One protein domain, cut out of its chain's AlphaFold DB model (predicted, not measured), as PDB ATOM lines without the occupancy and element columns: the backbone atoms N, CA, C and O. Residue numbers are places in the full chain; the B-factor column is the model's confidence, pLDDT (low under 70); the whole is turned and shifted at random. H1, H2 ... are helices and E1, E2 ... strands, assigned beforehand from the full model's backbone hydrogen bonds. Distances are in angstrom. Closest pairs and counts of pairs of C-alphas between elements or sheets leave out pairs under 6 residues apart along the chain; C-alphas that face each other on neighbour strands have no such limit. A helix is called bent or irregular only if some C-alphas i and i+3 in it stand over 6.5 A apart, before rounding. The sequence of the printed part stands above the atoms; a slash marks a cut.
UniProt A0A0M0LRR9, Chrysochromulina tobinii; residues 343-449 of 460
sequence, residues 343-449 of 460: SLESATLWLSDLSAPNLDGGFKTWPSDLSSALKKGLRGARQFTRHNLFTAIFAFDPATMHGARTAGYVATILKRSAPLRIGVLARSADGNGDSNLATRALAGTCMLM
ATOM      1  N   SER A 343      44.593 119.783  90.499       79.88
ATOM      2  CA  SER A 343      44.997 119.873  91.911       79.88
ATOM      3  C   SER A 343      43.828 119.725  92.892       79.88
ATOM      4  O   SER A 343      44.050 119.439  94.064       79.88
ATOM      5  N   LEU A 344      42.589 119.901  92.421       80.38
ATOM      6  CA  LEU A 344      41.377 119.766  93.224       80.38
ATOM      7  C   LEU A 344      40.852 118.326  93.265       80.38
ATOM      8  O   LEU A 344      39.879 118.069  93.969       80.38
ATOM      9  N   GLU A 345      41.456 117.386  92.533       80.38
ATOM     10  CA  GLU A 345      40.940 116.017  92.400       80.38
ATOM     11  C   GLU A 345      40.848 115.279  93.743       80.38
ATOM     12  O   GLU A 345      39.889 114.542  93.953       80.38
ATOM     13  N   SER A 346      41.774 115.541  94.671       78.69
ATOM     14  CA  SER A 346      41.779 114.968  96.026       78.69
ATOM     15  C   SER A 346      40.786 115.629  96.987       78.69
ATOM     16  O   SER A 346      40.326 114.989  97.927       78.69
ATOM     17  N   ALA A 347      40.453 116.902  96.767       81.50
ATOM     18  CA  ALA A 347      39.502 117.645  97.593       81.50
ATOM     19  C   ALA A 347      38.052 117.501  97.100       81.50
ATOM     20  O   ALA A 347      37.115 117.826  97.827       81.50
ATOM     21  N   THR A 348      37.863 117.048  95.858       86.69
ATOM     22  CA  THR A 348      36.560 116.979  95.194       86.69
ATOM     23  C   THR A 348      35.852 115.668  95.510       86.69
ATOM     24  O   THR A 348      36.370 114.586  95.242       86.69
ATOM     25  N   LEU A 349      34.614 115.761  95.997       87.38
ATOM     26  CA  LEU A 349      33.726 114.609  96.109       87.38
ATOM     27  C   LEU A 349      33.098 114.323  94.742       87.38
ATOM     28  O   LEU A 349      32.258 115.087  94.264       87.38
ATOM     29  N   TRP A 350      33.495 113.225  94.108       86.81
ATOM     30  CA  TRP A 350      32.950 112.808  92.817       86.81
ATOM     31  C   TRP A 350      31.604 112.105  92.997       86.81
ATOM     32  O   TRP A 350      31.522 111.055  93.625       86.81
ATOM     33  N   LEU A 351      30.549 112.697  92.434       84.69
ATOM     34  CA  LEU A 351      29.189 112.152  92.451       84.69
ATOM     35  C   LEU A 351      28.883 111.307  91.211       84.69
ATOM     36  O   LEU A 351      27.986 110.470  91.243       84.69
ATOM     37  N   SER A 352      29.596 111.539  90.106       83.38
ATOM     38  CA  SER A 352      29.486 110.712  88.907       83.38
ATOM     39  C   SER A 352      30.843 110.500  88.256       83.38
ATOM     40  O   SER A 352      31.609 111.443  88.046       83.38
ATOM     41  N   ASP A 353      31.108 109.250  87.889       82.38
ATOM     42  CA  ASP A 353      32.275 108.865  87.109       82.38
ATOM     43  C   ASP A 353      31.843 107.955  85.955       82.38
ATOM     44  O   ASP A 353      31.336 106.852  86.165       82.38
ATOM     45  N   LEU A 354      32.010 108.437  84.721       80.75
ATOM     46  CA  LEU A 354      31.567 107.724  83.522       80.75
ATOM     47  C   LEU A 354      32.506 106.571  83.155       80.75
ATOM     48  O   LEU A 354      32.130 105.738  82.337       80.75
ATOM     49  N   SER A 355      33.708 106.522  83.732       77.88
ATOM     50  CA  SER A 355      34.741 105.533  83.404       77.88
ATOM     51  C   SER A 355      34.973 104.514  84.525       77.88
ATOM     52  O   SER A 355      35.854 103.664  84.404       77.88
ATOM     53  N   ALA A 356      34.186 104.572  85.605       75.31
ATOM     54  CA  ALA A 356      34.292 103.636  86.716       75.31
ATOM     55  C   ALA A 356      33.925 102.194  86.300       75.31
ATOM     56  O   ALA A 356      33.003 101.992  85.506       75.31
ATOM     57  N   PRO A 357      34.595 101.164  86.857       61.50
ATOM     58  CA  PRO A 357      34.324  99.761  86.529       61.50
ATOM     59  C   PRO A 357      32.925  99.303  86.975       61.50
ATOM     60  O   PRO A 357      32.308  98.469  86.313       61.50
ATOM     61  N   ASN A 358      32.392  99.900  88.045       62.69
ATOM     62  CA  ASN A 358      31.036  99.675  88.545       62.69
ATOM     63  C   ASN A 358      30.150 100.874  88.178       62.69
ATOM     64  O   ASN A 358      29.826 101.694  89.028       62.69
ATOM     65  N   LEU A 359      29.818 101.017  86.892       65.00
ATOM     66  CA  LEU A 359      28.926 102.085  86.430       65.00
ATOM     67  C   LEU A 359      27.519 101.916  87.009       65.00
ATOM     68  O   LEU A 359      26.947 100.831  86.912       65.00
ATOM     69  N   ASP A 360      26.912 103.000  87.475       58.03
ATOM     70  CA  ASP A 360      25.503 103.025  87.863       58.03
ATOM     71  C   ASP A 360      24.602 103.492  86.704       58.03
ATOM     72  O   ASP A 360      24.987 104.302  85.856       58.03
ATOM     73  N   GLY A 361      23.371 102.975  86.650       62.62
ATOM     74  CA  GLY A 361      22.311 103.479  85.767       62.62
ATOM     75  C   GLY A 361      22.536 103.331  84.249       62.62
ATOM     76  O   GLY A 361      23.136 102.371  83.759       62.62
ATOM     77  N   GLY A 362      21.987 104.284  83.480       64.38
ATOM     78  CA  GLY A 362      21.894 104.248  82.011       64.38
ATOM     79  C   GLY A 362      23.224 104.337  81.248       64.38
ATOM     80  O   GLY A 362      23.263 104.023  80.056       64.38
ATOM     81  N   PHE A 363      24.327 104.694  81.914       74.12
ATOM     82  CA  PHE A 363      25.650 104.837  81.291       74.12
ATOM     83  C   PHE A 363      26.258 103.500  80.840       74.12
ATOM     84  O   PHE A 363      27.060 103.468  79.906       74.12
ATOM     85  N   LYS A 364      25.803 102.373  81.411       74.94
ATOM     86  CA  LYS A 364      26.172 101.002  80.995       74.94
ATOM     87  C   LYS A 364      25.798 100.646  79.557       74.94
ATOM     88  O   LYS A 364      26.186  99.580  79.090       74.94
ATOM     89  N   THR A 365      25.034 101.480  78.860       78.38
ATOM     90  CA  THR A 365      24.658 101.254  77.455       78.38
ATOM     91  C   THR A 365      25.555 102.010  76.477       78.38
ATOM     92  O   THR A 365      25.535 101.736  75.281       78.38
ATOM     93  N   TRP A 366      26.378 102.945  76.958       83.06
ATOM     94  CA  TRP A 366      27.147 103.826  76.080       83.06
ATOM     95  C   TRP A 366      28.369 103.114  75.493       83.06
ATOM     96  O   TRP A 366      28.878 102.186  76.111       83.06
ATOM     97  N   PRO A 367      28.895 103.496  74.328       84.56
ATOM     98  CA  PRO A 367      30.110 102.876  73.814       84.56
ATOM     99  C   PRO A 367      31.343 103.237  74.658       84.56
ATOM    100  O   PRO A 367      31.472 104.359  75.160       84.56
ATOM    101  N   SER A 368      32.276 102.293  74.777       82.56
ATOM    102  CA  SER A 368      33.597 102.496  75.390       82.56
ATOM    103  C   SER A 368      34.633 103.056  74.411       82.56
ATOM    104  O   SER A 368      35.738 103.387  74.824       82.56
ATOM    105  N   ASP A 369      34.312 103.181  73.124       85.25
ATOM    106  CA  ASP A 369      35.263 103.661  72.120       85.25
ATOM    107  C   ASP A 369      35.230 105.182  72.008       85.25
ATOM    108  O   ASP A 369      34.187 105.769  71.715       85.25
ATOM    109  N   LEU A 370      36.380 105.842  72.145       82.31
ATOM    110  CA  LEU A 370      36.481 107.299  72.005       82.31
ATOM    111  C   LEU A 370      36.071 107.784  70.603       82.31
ATOM    112  O   LEU A 370      35.473 108.849  70.456       82.31
ATOM    113  N   SER A 371      36.326 106.971  69.575       82.75
ATOM    114  CA  SER A 371      35.951 107.258  68.184       82.75
ATOM    115  C   SER A 371      34.440 107.420  67.997       82.75
ATOM    116  O   SER A 371      34.005 108.104  67.072       82.75
ATOM    117  N   SER A 372      33.627 106.846  68.887       77.00
ATOM    118  CA  SER A 372      32.176 107.022  68.851       77.00
ATOM    119  C   SER A 372      31.730 108.430  69.265       77.00
ATOM    120  O   SER A 372      30.702 108.877  68.774       77.00
ATOM    121  N   ALA A 373      32.534 109.181  70.033       77.12
ATOM    122  CA  ALA A 373      32.249 110.581  70.377       77.12
ATOM    123  C   ALA A 373      32.310 111.515  69.154       77.12
ATOM    124  O   ALA A 373      31.689 112.577  69.127       77.12
ATOM    125  N   LEU A 374      33.094 111.122  68.145       78.19
ATOM    126  CA  LEU A 374      33.295 111.868  66.903       78.19
ATOM    127  C   LEU A 374      32.221 111.551  65.853       78.19
ATOM    128  O   LEU A 374      32.090 112.278  64.866       78.19
ATOM    129  N   LYS A 375      31.444 110.479  66.048       80.50
ATOM    130  CA  LYS A 375      30.355 110.116  65.143       80.50
ATOM    131  C   LYS A 375      29.191 111.085  65.345       80.50
ATOM    132  O   LYS A 375      28.754 111.349  66.465       80.50
ATOM    133  N   LYS A 376      28.672 111.624  64.240       70.06
ATOM    134  CA  LYS A 376      27.428 112.402  64.258       70.06
ATOM    135  C   LYS A 376      26.277 111.437  64.539       70.06
ATOM    136  O   LYS A 376      26.081 110.486  63.789       70.06
ATOM    137  N   GLY A 377      25.538 111.674  65.616       69.62
ATOM    138  CA  GLY A 377      24.325 110.929  65.923       69.62
ATOM    139  C   GLY A 377      23.180 111.287  64.974       69.62
ATOM    140  O   GLY A 377      23.260 112.223  64.170       69.62
ATOM    141  N   LEU A 378      22.084 110.536  65.086       61.38
ATOM    142  CA  LEU A 378      20.869 110.783  64.314       61.38
ATOM    143  C   LEU A 378      20.346 112.205  64.607       61.38
ATOM    144  O   LEU A 378      20.310 112.629  65.761       61.38
ATOM    145  N   ARG A 379      19.963 112.955  63.564       71.06
ATOM    146  CA  ARG A 379      19.516 114.366  63.650       71.06
ATOM    147  C   ARG A 379      20.550 115.352  64.229       71.06
ATOM    148  O   ARG A 379      20.180 116.369  64.802       71.06
ATOM    149  N   GLY A 380      21.848 115.073  64.084       66.94
ATOM    150  CA  GLY A 380      22.908 116.012  64.479       66.94
ATOM    151  C   GLY A 380      23.189 116.069  65.984       66.94
ATOM    152  O   GLY A 380      24.015 116.874  66.418       66.94
ATOM    153  N   ALA A 381      22.559 115.203  66.783       66.44
ATOM    154  CA  ALA A 381      22.929 115.017  68.180       66.44
ATOM    155  C   ALA A 381      24.359 114.455  68.279       66.44
ATOM    156  O   ALA A 381      24.756 113.595  67.493       66.44
ATOM    157  N   ARG A 382      25.152 114.931  69.244       65.69
ATOM    158  CA  ARG A 382      26.460 114.326  69.544       65.69
ATOM    159  C   ARG A 382      26.245 112.993  70.252       65.69
ATOM    160  O   ARG A 382      25.423 112.910  71.160       65.69
ATOM    161  N   GLN A 383      26.970 111.963  69.828       72.75
ATOM    162  CA  GLN A 383      26.955 110.664  70.488       72.75
ATOM    163  C   GLN A 383      27.895 110.710  71.703       72.75
ATOM    164  O   GLN A 383      28.990 111.264  71.620       72.75
ATOM    165  N   PHE A 384      27.452 110.182  72.846       76.56
ATOM    166  CA  PHE A 384      28.229 110.191  74.090       76.56
ATOM    167  C   PHE A 384      28.933 108.854  74.319       76.56
ATOM    168  O   PHE A 384      28.493 107.817  73.824       76.56
ATOM    169  N   THR A 385      30.035 108.894  75.065       83.38
ATOM    170  CA  THR A 385      30.897 107.742  75.356       83.38
ATOM    171  C   THR A 385      31.091 107.605  76.856       83.38
ATOM    172  O   THR A 385      30.897 108.567  77.597       83.38
ATOM    173  N   ARG A 386      31.510 106.423  77.317       83.56
ATOM    174  CA  ARG A 386      31.848 106.174  78.735       83.56
ATOM    175  C   ARG A 386      33.179 106.807  79.179       83.56
ATOM    176  O   ARG A 386      33.800 106.366  80.138       83.56
ATOM    177  N   HIS A 387      33.655 107.826  78.469       85.81
ATOM    178  CA  HIS A 387      34.876 108.549  78.820       85.81
ATOM    179  C   HIS A 387      34.533 109.886  79.466       85.81
ATOM    180  O   HIS A 387      33.649 110.604  78.996       85.81
ATOM    181  N   ASN A 388      35.271 110.252  80.514       86.06
ATOM    182  CA  ASN A 388      35.157 111.546  81.191       86.06
ATOM    183  C   ASN A 388      35.722 112.694  80.325       86.06
ATOM    184  O   ASN A 388      36.788 113.237  80.600       86.06
ATOM    185  N   LEU A 389      35.014 113.060  79.251       86.25
ATOM    186  CA  LEU A 389      35.417 114.134  78.326       86.25
ATOM    187  C   LEU A 389      35.122 115.535  78.864       86.25
ATOM    188  O   LEU A 389      35.782 116.506  78.492       86.25
ATOM    189  N   PHE A 390      34.108 115.637  79.717       87.75
ATOM    190  CA  PHE A 390      33.644 116.888  80.287       87.75
ATOM    191  C   PHE A 390      33.536 116.730  81.796       87.75
ATOM    192  O   PHE A 390      32.804 115.870  82.287       87.75
ATOM    193  N   THR A 391      34.245 117.591  82.515       88.81
ATOM    194  CA  THR A 391      34.290 117.586  83.974       88.81
ATOM    195  C   THR A 391      33.675 118.876  84.487       88.81
ATOM    196  O   THR A 391      34.061 119.963  84.058       88.81
ATOM    197  N   ALA A 392      32.718 118.757  85.401       90.00
ATOM    198  CA  ALA A 392      32.071 119.879  86.062       90.00
ATOM    199  C   ALA A 392      32.275 119.748  87.572       90.00
ATOM    200  O   ALA A 392      31.810 118.786  88.178       90.00
ATOM    201  N   ILE A 393      32.969 120.717  88.167       90.69
ATOM    202  CA  ILE A 393      33.177 120.788  89.613       90.69
ATOM    203  C   ILE A 393      32.312 121.925  90.155       90.69
ATOM    204  O   ILE A 393      32.499 123.085  89.788       90.69
ATOM    205  N   PHE A 394      31.349 121.589  91.007       89.94
ATOM    206  CA  PHE A 394      30.442 122.541  91.636       89.94
ATOM    207  C   PHE A 394      30.954 122.883  93.029       89.94
ATOM    208  O   PHE A 394      30.837 122.082  93.955       89.94
ATOM    209  N   ALA A 395      31.513 124.082  93.178       87.69
ATOM    210  CA  ALA A 395      31.867 124.623  94.480       87.69
ATOM    211  C   ALA A 395      30.663 125.354  95.084       87.69
ATOM    212  O   ALA A 395      30.101 126.249  94.449       87.69
ATOM    213  N   PHE A 396      30.256 124.989  96.298       85.56
ATOM    214  CA  PHE A 396      29.191 125.690  97.006       85.56
ATOM    215  C   PHE A 396      29.405 125.724  98.518       85.56
ATOM    216  O   PHE A 396      30.123 124.914  99.099       85.56
ATOM    217  N   ASP A 397      28.755 126.688  99.162       85.31
ATOM    218  CA  ASP A 397      28.682 126.773 100.614       85.31
ATOM    219  C   ASP A 397      27.356 126.163 101.096       85.31
ATOM    220  O   ASP A 397      26.298 126.752 100.826       85.31
ATOM    221  N   PRO A 398      27.378 125.007 101.789       79.31
ATOM    222  CA  PRO A 398      26.163 124.335 102.238       79.31
ATOM    223  C   PRO A 398      25.359 125.155 103.259       79.31
ATOM    224  O   PRO A 398      24.163 124.920 103.394       79.31
ATOM    225  N   ALA A 399      25.969 126.133 103.939       79.56
ATOM    226  CA  ALA A 399      25.282 126.986 104.909       79.56
ATOM    227  C   ALA A 399      24.446 128.103 104.256       79.56
ATOM    228  O   ALA A 399      23.709 128.814 104.939       79.56
ATOM    229  N   THR A 400      24.544 128.285 102.936       77.31
ATOM    230  CA  THR A 400      23.866 129.374 102.222       77.31
ATOM    231  C   THR A 400      22.673 128.881 101.406       77.31
ATOM    232  O   THR A 400      22.710 127.822 100.777       77.31
ATOM    233  N   MET A 401      21.632 129.715 101.302       80.06
ATOM    234  CA  MET A 401      20.477 129.440 100.432       80.06
ATOM    235  C   MET A 401      20.867 129.268  98.955       80.06
ATOM    236  O   MET A 401      20.250 128.484  98.235       80.06
ATOM    237  N   HIS A 402      21.901 129.979  98.494       80.25
ATOM    238  CA  HIS A 402      22.436 129.813  97.143       80.25
ATOM    239  C   HIS A 402      23.099 128.441  96.966       80.25
ATOM    240  O   HIS A 402      22.850 127.780  95.961       80.25
ATOM    241  N   GLY A 403      23.870 127.971  97.952       81.50
ATOM    242  CA  GLY A 403      24.472 126.639  97.920       81.50
ATOM    243  C   GLY A 403      23.442 125.512  97.925       81.50
ATOM    244  O   GLY A 403      23.566 124.582  97.129       81.50
ATOM    245  N   ALA A 404      22.367 125.637  98.708       79.81
ATOM    246  CA  ALA A 404      21.257 124.681  98.690       79.81
ATOM    247  C   ALA A 404      20.572 124.602  97.310       79.81
ATOM    248  O   ALA A 404      20.284 123.511  96.811       79.81
ATOM    249  N   ARG A 405      20.364 125.750  96.642       85.00
ATOM    250  CA  ARG A 405      19.842 125.793  95.263       85.00
ATOM    251  C   ARG A 405      20.797 125.130  94.267       85.00
ATOM    252  O   ARG A 405      20.344 124.366  93.415       85.00
ATOM    253  N   THR A 406      22.099 125.377  94.392       85.00
ATOM    254  CA  THR A 406      23.128 124.739  93.560       85.00
ATOM    255  C   THR A 406      23.140 123.222  93.752       85.00
ATOM    256  O   THR A 406      23.159 122.490  92.765       85.00
ATOM    257  N   ALA A 407      23.038 122.729  94.987       84.00
ATOM    258  CA  ALA A 407      22.950 121.297  95.270       84.00
ATOM    259  C   ALA A 407      21.703 120.654  94.628       84.00
ATOM    260  O   ALA A 407      21.806 119.615  93.974       84.00
ATOM    261  N   GLY A 408      20.537 121.308  94.715       84.81
ATOM    262  CA  GLY A 408      19.317 120.852  94.035       84.81
ATOM    263  C   GLY A 408      19.447 120.818  92.503       84.81
ATOM    264  O   GLY A 408      18.949 119.900  91.841       84.81
ATOM    265  N   TYR A 409      20.172 121.779  91.924       87.94
ATOM    266  CA  TYR A 409      20.493 121.780  90.497       87.94
ATOM    267  C   TYR A 409      21.408 120.608  90.111       87.94
ATOM    268  O   TYR A 409      21.112 119.896  89.149       87.94
ATOM    269  N   VAL A 410      22.458 120.341  90.895       87.94
ATOM    270  CA  VAL A 410      23.361 119.194  90.695       87.94
ATOM    271  C   VAL A 410      22.594 117.870  90.742       87.94
ATOM    272  O   VAL A 410      22.738 117.047  89.835       87.94
ATOM    273  N   ALA A 411      21.697 117.692  91.716       85.31
ATOM    274  CA  ALA A 411      20.843 116.508  91.806       85.31
ATOM    275  C   ALA A 411      19.948 116.330  90.563       85.31
ATOM    276  O   ALA A 411      19.729 115.213  90.095       85.31
ATOM    277  N   THR A 412      19.462 117.430  89.985       87.06
ATOM    278  CA  THR A 412      18.659 117.399  88.754       87.06
ATOM    279  C   THR A 412      19.487 116.963  87.541       87.06
ATOM    280  O   THR A 412      18.994 116.204  86.707       87.06
ATOM    281  N   ILE A 413      20.745 117.407  87.439       85.44
ATOM    282  CA  ILE A 413      21.657 116.988  86.362       85.44
ATOM    283  C   ILE A 413      21.977 115.496  86.480       85.44
ATOM    284  O   ILE A 413      21.919 114.784  85.476       85.44
ATOM    285  N   LEU A 414      22.263 115.015  87.693       83.19
ATOM    286  CA  LEU A 414      22.545 113.601  87.950       83.19
ATOM    287  C   LEU A 414      21.362 112.711  87.546       83.19
ATOM    288  O   LEU A 414      21.544 111.743  86.810       83.19
ATOM    289  N   LYS A 415      20.130 113.097  87.915       83.75
ATOM    290  CA  LYS A 415      18.901 112.383  87.521       83.75
ATOM    291  C   LYS A 415      18.678 112.324  86.007       83.75
ATOM    292  O   LYS A 415      18.018 111.410  85.528       83.75
ATOM    293  N   ARG A 416      19.208 113.284  85.245       83.19
ATOM    294  CA  ARG A 416      19.085 113.335  83.777       83.19
ATOM    295  C   ARG A 416      20.162 112.533  83.041       83.19
ATOM    296  O   ARG A 416      20.191 112.582  81.815       83.19
ATOM    297  N   SER A 417      21.043 111.831  83.760       77.38
ATOM    298  CA  SER A 417      22.157 111.064  83.186       77.38
ATOM    299  C   SER A 417      22.978 111.881  82.179       77.38
ATOM    300  O   SER A 417      23.267 111.436  81.067       77.38
ATOM    301  N   ALA A 418      23.323 113.116  82.554       79.88
ATOM    302  CA  ALA A 418      24.130 113.981  81.707       79.88
ATOM    303  C   ALA A 418      25.536 113.378  81.470       79.88
ATOM    304  O   ALA A 418      26.099 112.768  82.378       79.88
ATOM    305  N   PRO A 419      26.137 113.578  80.282       82.94
ATOM    306  CA  PRO A 419      27.468 113.078  79.911       82.94
ATOM    307  C   PRO A 419      28.591 113.918  80.548       82.94
ATOM    308  O   PRO A 419      29.421 114.496  79.847       82.94
ATOM    309  N   LEU A 420      28.578 114.043  81.875       87.50
ATOM    310  CA  LEU A 420      29.512 114.854  82.655       87.50
ATOM    311  C   LEU A 420      30.088 114.028  83.816       87.50
ATOM    312  O   LEU A 420      29.354 113.302  84.490       87.50
ATOM    313  N   ARG A 421      31.382 114.207  84.099       88.56
ATOM    314  CA  ARG A 421      31.983 113.836  85.386       88.56
ATOM    315  C   ARG A 421      31.673 114.952  86.376       88.56
ATOM    316  O   ARG A 421      32.138 116.078  86.188       88.56
ATOM    317  N   ILE A 422      30.846 114.673  87.375       90.12
ATOM    318  CA  ILE A 422      30.334 115.687  88.299       90.12
ATOM    319  C   ILE A 422      31.042 115.536  89.634       90.12
ATOM    320  O   ILE A 422      30.949 114.499  90.289       90.12
ATOM    321  N   GLY A 423      31.734 116.596  90.032       90.12
ATOM    322  CA  GLY A 423      32.382 116.731  91.325       90.12
ATOM    323  C   GLY A 423      31.757 117.857  92.139       90.12
ATOM    324  O   GLY A 423      31.254 118.833  91.582       90.12
ATOM    325  N   VAL A 424      31.798 117.734  93.459       90.38
ATOM    326  CA  VAL A 424      31.331 118.750  94.398       90.38
ATOM    327  C   VAL A 424      32.453 119.141  95.350       90.38
ATOM    328  O   VAL A 424      33.177 118.289  95.863       90.38
ATOM    329  N   LEU A 425      32.561 120.444  95.604       89.38
ATOM    330  CA  LEU A 425      33.424 121.034  96.619       89.38
ATOM    331  C   LEU A 425      32.556 121.821  97.601       89.38
ATOM    332  O   LEU A 425      31.876 122.769  97.208       89.38
ATOM    333  N   ALA A 426      32.584 121.445  98.877       81.88
ATOM    334  CA  ALA A 426      31.942 122.224  99.929       81.88
ATOM    335  C   ALA A 426      32.957 123.170 100.574       81.88
ATOM    336  O   ALA A 426      34.073 122.767 100.903       81.88
ATOM    337  N   ARG A 427      32.563 124.428 100.785       78.06
ATOM    338  CA  ARG A 427      33.361 125.372 101.575       78.06
ATOM    339  C   ARG A 427      33.408 124.898 103.035       78.06
ATOM    340  O   ARG A 427      32.355 124.721 103.643       78.06
ATOM    341  N   SER A 428      34.608 124.716 103.592       69.62
ATOM    342  CA  SER A 428      34.781 124.526 105.041       69.62
ATOM    343  C   SER A 428      34.404 125.825 105.757       69.62
ATOM    344  O   SER A 428      34.882 126.894 105.369       69.62
ATOM    345  N   ALA A 429      33.519 125.750 106.754       58.66
ATOM    346  CA  ALA A 429      33.081 126.919 107.524       58.66
ATOM    347  C   ALA A 429      34.214 127.493 108.387       58.66
ATOM    348  O   ALA A 429      34.292 128.706 108.575       58.66
ATOM    349  N   ASP A 430      35.137 126.631 108.806       53.44
ATOM    350  CA  ASP A 430      36.290 127.006 109.603       53.44
ATOM    351  C   ASP A 430      37.512 127.042 108.687       53.44
ATOM    352  O   ASP A 430      37.806 126.078 107.977       53.44
ATOM    353  N   GLY A 431      38.257 128.149 108.701       51.03
ATOM    354  CA  GLY A 431      39.554 128.277 108.019       51.03
ATOM    355  C   GLY A 431      40.645 127.348 108.575       51.03
ATOM    356  O   GLY A 431      41.819 127.541 108.272       51.03
ATOM    357  N   ASN A 432      40.268 126.363 109.391       43.22
ATOM    358  CA  ASN A 432      41.117 125.302 109.890       43.22
ATOM    359  C   ASN A 432      40.805 124.033 109.085       43.22
ATOM    360  O   ASN A 432      39.644 123.649 108.955       43.22
ATOM    361  N   GLY A 433      41.829 123.427 108.486       47.06
ATOM    362  CA  GLY A 433      41.731 122.347 107.496       47.06
ATOM    363  C   GLY A 433      41.245 120.990 108.019       47.06
ATOM    364  O   GLY A 433      41.814 119.967 107.649       47.06
ATOM    365  N   ASP A 434      40.191 120.952 108.834       43.78
ATOM    366  CA  ASP A 434      39.592 119.715 109.329       43.78
ATOM    367  C   ASP A 434      38.625 119.137 108.280       43.78
ATOM    368  O   ASP A 434      37.400 119.278 108.330       43.78
ATOM    369  N   SER A 435      39.206 118.428 107.310       49.28
ATOM    370  CA  SER A 435      38.539 117.704 106.210       49.28
ATOM    371  C   SER A 435      37.443 116.720 106.656       49.28
ATOM    372  O   SER A 435      36.569 116.343 105.869       49.28
ATOM    373  N   ASN A 436      37.418 116.335 107.933       44.69
ATOM    374  CA  ASN A 436      36.471 115.366 108.485       44.69
ATOM    375  C   ASN A 436      35.073 115.945 108.775       44.69
ATOM    376  O   ASN A 436      34.095 115.191 108.770       44.69
ATOM    377  N   LEU A 437      34.936 117.262 108.991       42.94
ATOM    378  CA  LEU A 437      33.637 117.881 109.295       42.94
ATOM    379  C   LEU A 437      32.816 118.147 108.023       42.94
ATOM    380  O   LEU A 437      31.625 117.831 107.974       42.94
ATOM    381  N   ALA A 438      33.471 118.622 106.959       46.81
ATOM    382  CA  ALA A 438      32.854 118.812 105.643       46.81
ATOM    383  C   ALA A 438      32.364 117.480 105.042       46.81
ATOM    384  O   ALA A 438      31.264 117.411 104.494       46.81
ATOM    385  N   THR A 439      33.131 116.400 105.224       46.16
ATOM    386  CA  THR A 439      32.781 115.052 104.744       46.16
ATOM    387  C   THR A 439      31.561 114.475 105.477       46.16
ATOM    388  O   THR A 439      30.706 113.851 104.851       46.16
ATOM    389  N   ARG A 440      31.404 114.744 106.783       43.66
ATOM    390  CA  ARG A 440      30.217 114.336 107.562       43.66
ATOM    391  C   ARG A 440      28.963 115.141 107.208       43.66
ATOM    392  O   ARG A 440      27.885 114.556 107.113       43.66
ATOM    393  N   ALA A 441      29.094 116.446 106.958       44.88
ATOM    394  CA  ALA A 441      27.980 117.284 106.509       44.88
ATOM    395  C   ALA A 441      27.501 116.895 105.095       44.88
ATOM    396  O   ALA A 441      26.298 116.785 104.845       44.88
ATOM    397  N   LEU A 442      28.433 116.596 104.182       46.44
ATOM    398  CA  LEU A 442      28.120 116.094 102.841       46.44
ATOM    399  C   LEU A 442      27.511 114.682 102.871       46.44
ATOM    400  O   LEU A 442      26.548 114.443 102.148       46.44
ATOM    401  N   ALA A 443      27.980 113.776 103.736       42.84
ATOM    402  CA  ALA A 443      27.388 112.442 103.906       42.84
ATOM    403  C   ALA A 443      25.938 112.502 104.425       42.84
ATOM    404  O   ALA A 443      25.069 111.795 103.911       42.84
ATOM    405  N   GLY A 444      25.651 113.401 105.375       44.19
ATOM    406  CA  GLY A 444      24.285 113.654 105.849       44.19
ATOM    407  C   GLY A 444      23.369 114.234 104.765       44.19
ATOM    408  O   GLY A 444      22.189 113.898 104.701       44.19
ATOM    409  N   THR A 445      23.918 115.044 103.856       45.47
ATOM    410  CA  THR A 445      23.161 115.618 102.730       45.47
ATOM    411  C   THR A 445      22.964 114.604 101.594       45.47
ATOM    412  O   THR A 445      21.920 114.602 100.946       45.47
ATOM    413  N   CYS A 446      23.919 113.690 101.385       38.44
ATOM    414  CA  CYS A 446      23.806 112.598 100.416       38.44
ATOM    415  C   CYS A 446      22.693 111.607 100.809       38.44
ATOM    416  O   CYS A 446      21.874 111.246  99.965       38.44
ATOM    417  N   MET A 447      22.577 111.271 102.104       37.59
ATOM    418  CA  MET A 447      21.464 110.456 102.629       37.59
ATOM    419  C   MET A 447      20.088 111.112 102.445       37.59
ATOM    420  O   MET A 447      19.093 110.410 102.289       37.59
ATOM    421  N   LEU A 448      20.012 112.445 102.432       41.91
ATOM    422  CA  LEU A 448      18.762 113.176 102.195       41.91
ATOM    423  C   LEU A 448      18.368 113.241 100.708       41.91
ATOM    424  O   LEU A 448      17.211 113.525 100.405       41.91
ATOM    425  N   MET A 449      19.299 112.993  99.776       40.38
ATOM    426  CA  MET A 449      19.058 113.141  98.333       40.38
ATOM    427  C   MET A 449      18.913 111.818  97.561       40.38
ATOM    428  O   MET A 449      18.292 111.833  96.493       40.38
TER     429      MET A 449
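Overview. This is residues 343 to 449 of the 460 residues of a protein of Chrysochromulina tobinii (UniProt A0A0M0LRR9). A small three-stranded sheet has the long helix H3 running along one face; H4 packs near the end of E3, and beyond the other end of the strands a looped arm with the short helices H1 and H2 makes much of the length. Residues 376 to 381 in that arm stick out. The printed part has 107 residues, in the order E1 H1 H2 E2 H3 E3 H4, and is of mixed class; the sheet order E1, E3, E2 is mixed. It is only just loose, close to compact, with a radius of gyration of the C-alphas of 16.1 A, and elongated, spanning 49 by 25 by 22 A.

Along the chain. Find E1, residues 349 to 352, from C-alpha 349 at (33.726, 114.609, 96.109). E3 is residues 421 to 426, 16.8 A long, and E2 is 391 to 396, 16.2 A. H3, 401 to 415, and H4, 435 to 449, each measure 21.5 A; H4 ends at C-alpha 449, (19.058, 113.141, 98.333). H1, 361 to 365, is irregular, but only just: C-alphas 361 and 364 are 6.6 A apart. H2 is 370 to 374.

Arrangement. Look first at inner strand E3: it is antiparallel to E1, with N 349 and O 424 2.9 A apart, and parallel to E2, with N 394 and O 423 2.8 A apart, both within hydrogen-bond range. E2, H3 and E3 form a strand-helix-strand unit, parallel neighbour strands with a helix between, its crossover right-handed. H3 is on the sheet at a height of 9.6 A, along the strands, 21 degrees to E3 on the local plane; its closest C-alphas to E2 are Gly 403 and Phe 396, 4.9 A. With H4 it gives two layers, helices on one face of a sheet. H3 and H4 are close but not clearly touching, the closest C-alphas being Ala 411 and Met 449, 7.6 A. H1 and H2 are apart and not on the sheet. Every O i to N i+4 pair is within range in H3 and H4; H1 has 0 of 1 with 1 of 2 O i to N i+3, H2 0 of 1 with 2 of 2.

Size, cuts and confidence. The C-alphas farthest apart, Arg 379 and Asn 432, are 52.2 A apart. The printed part has no cut; H2 to E2 is a long link of 16 residues. Look for pLDDT under 70 at residues 357 to 362, 377 to 378, 380 to 382 and 428 to 449.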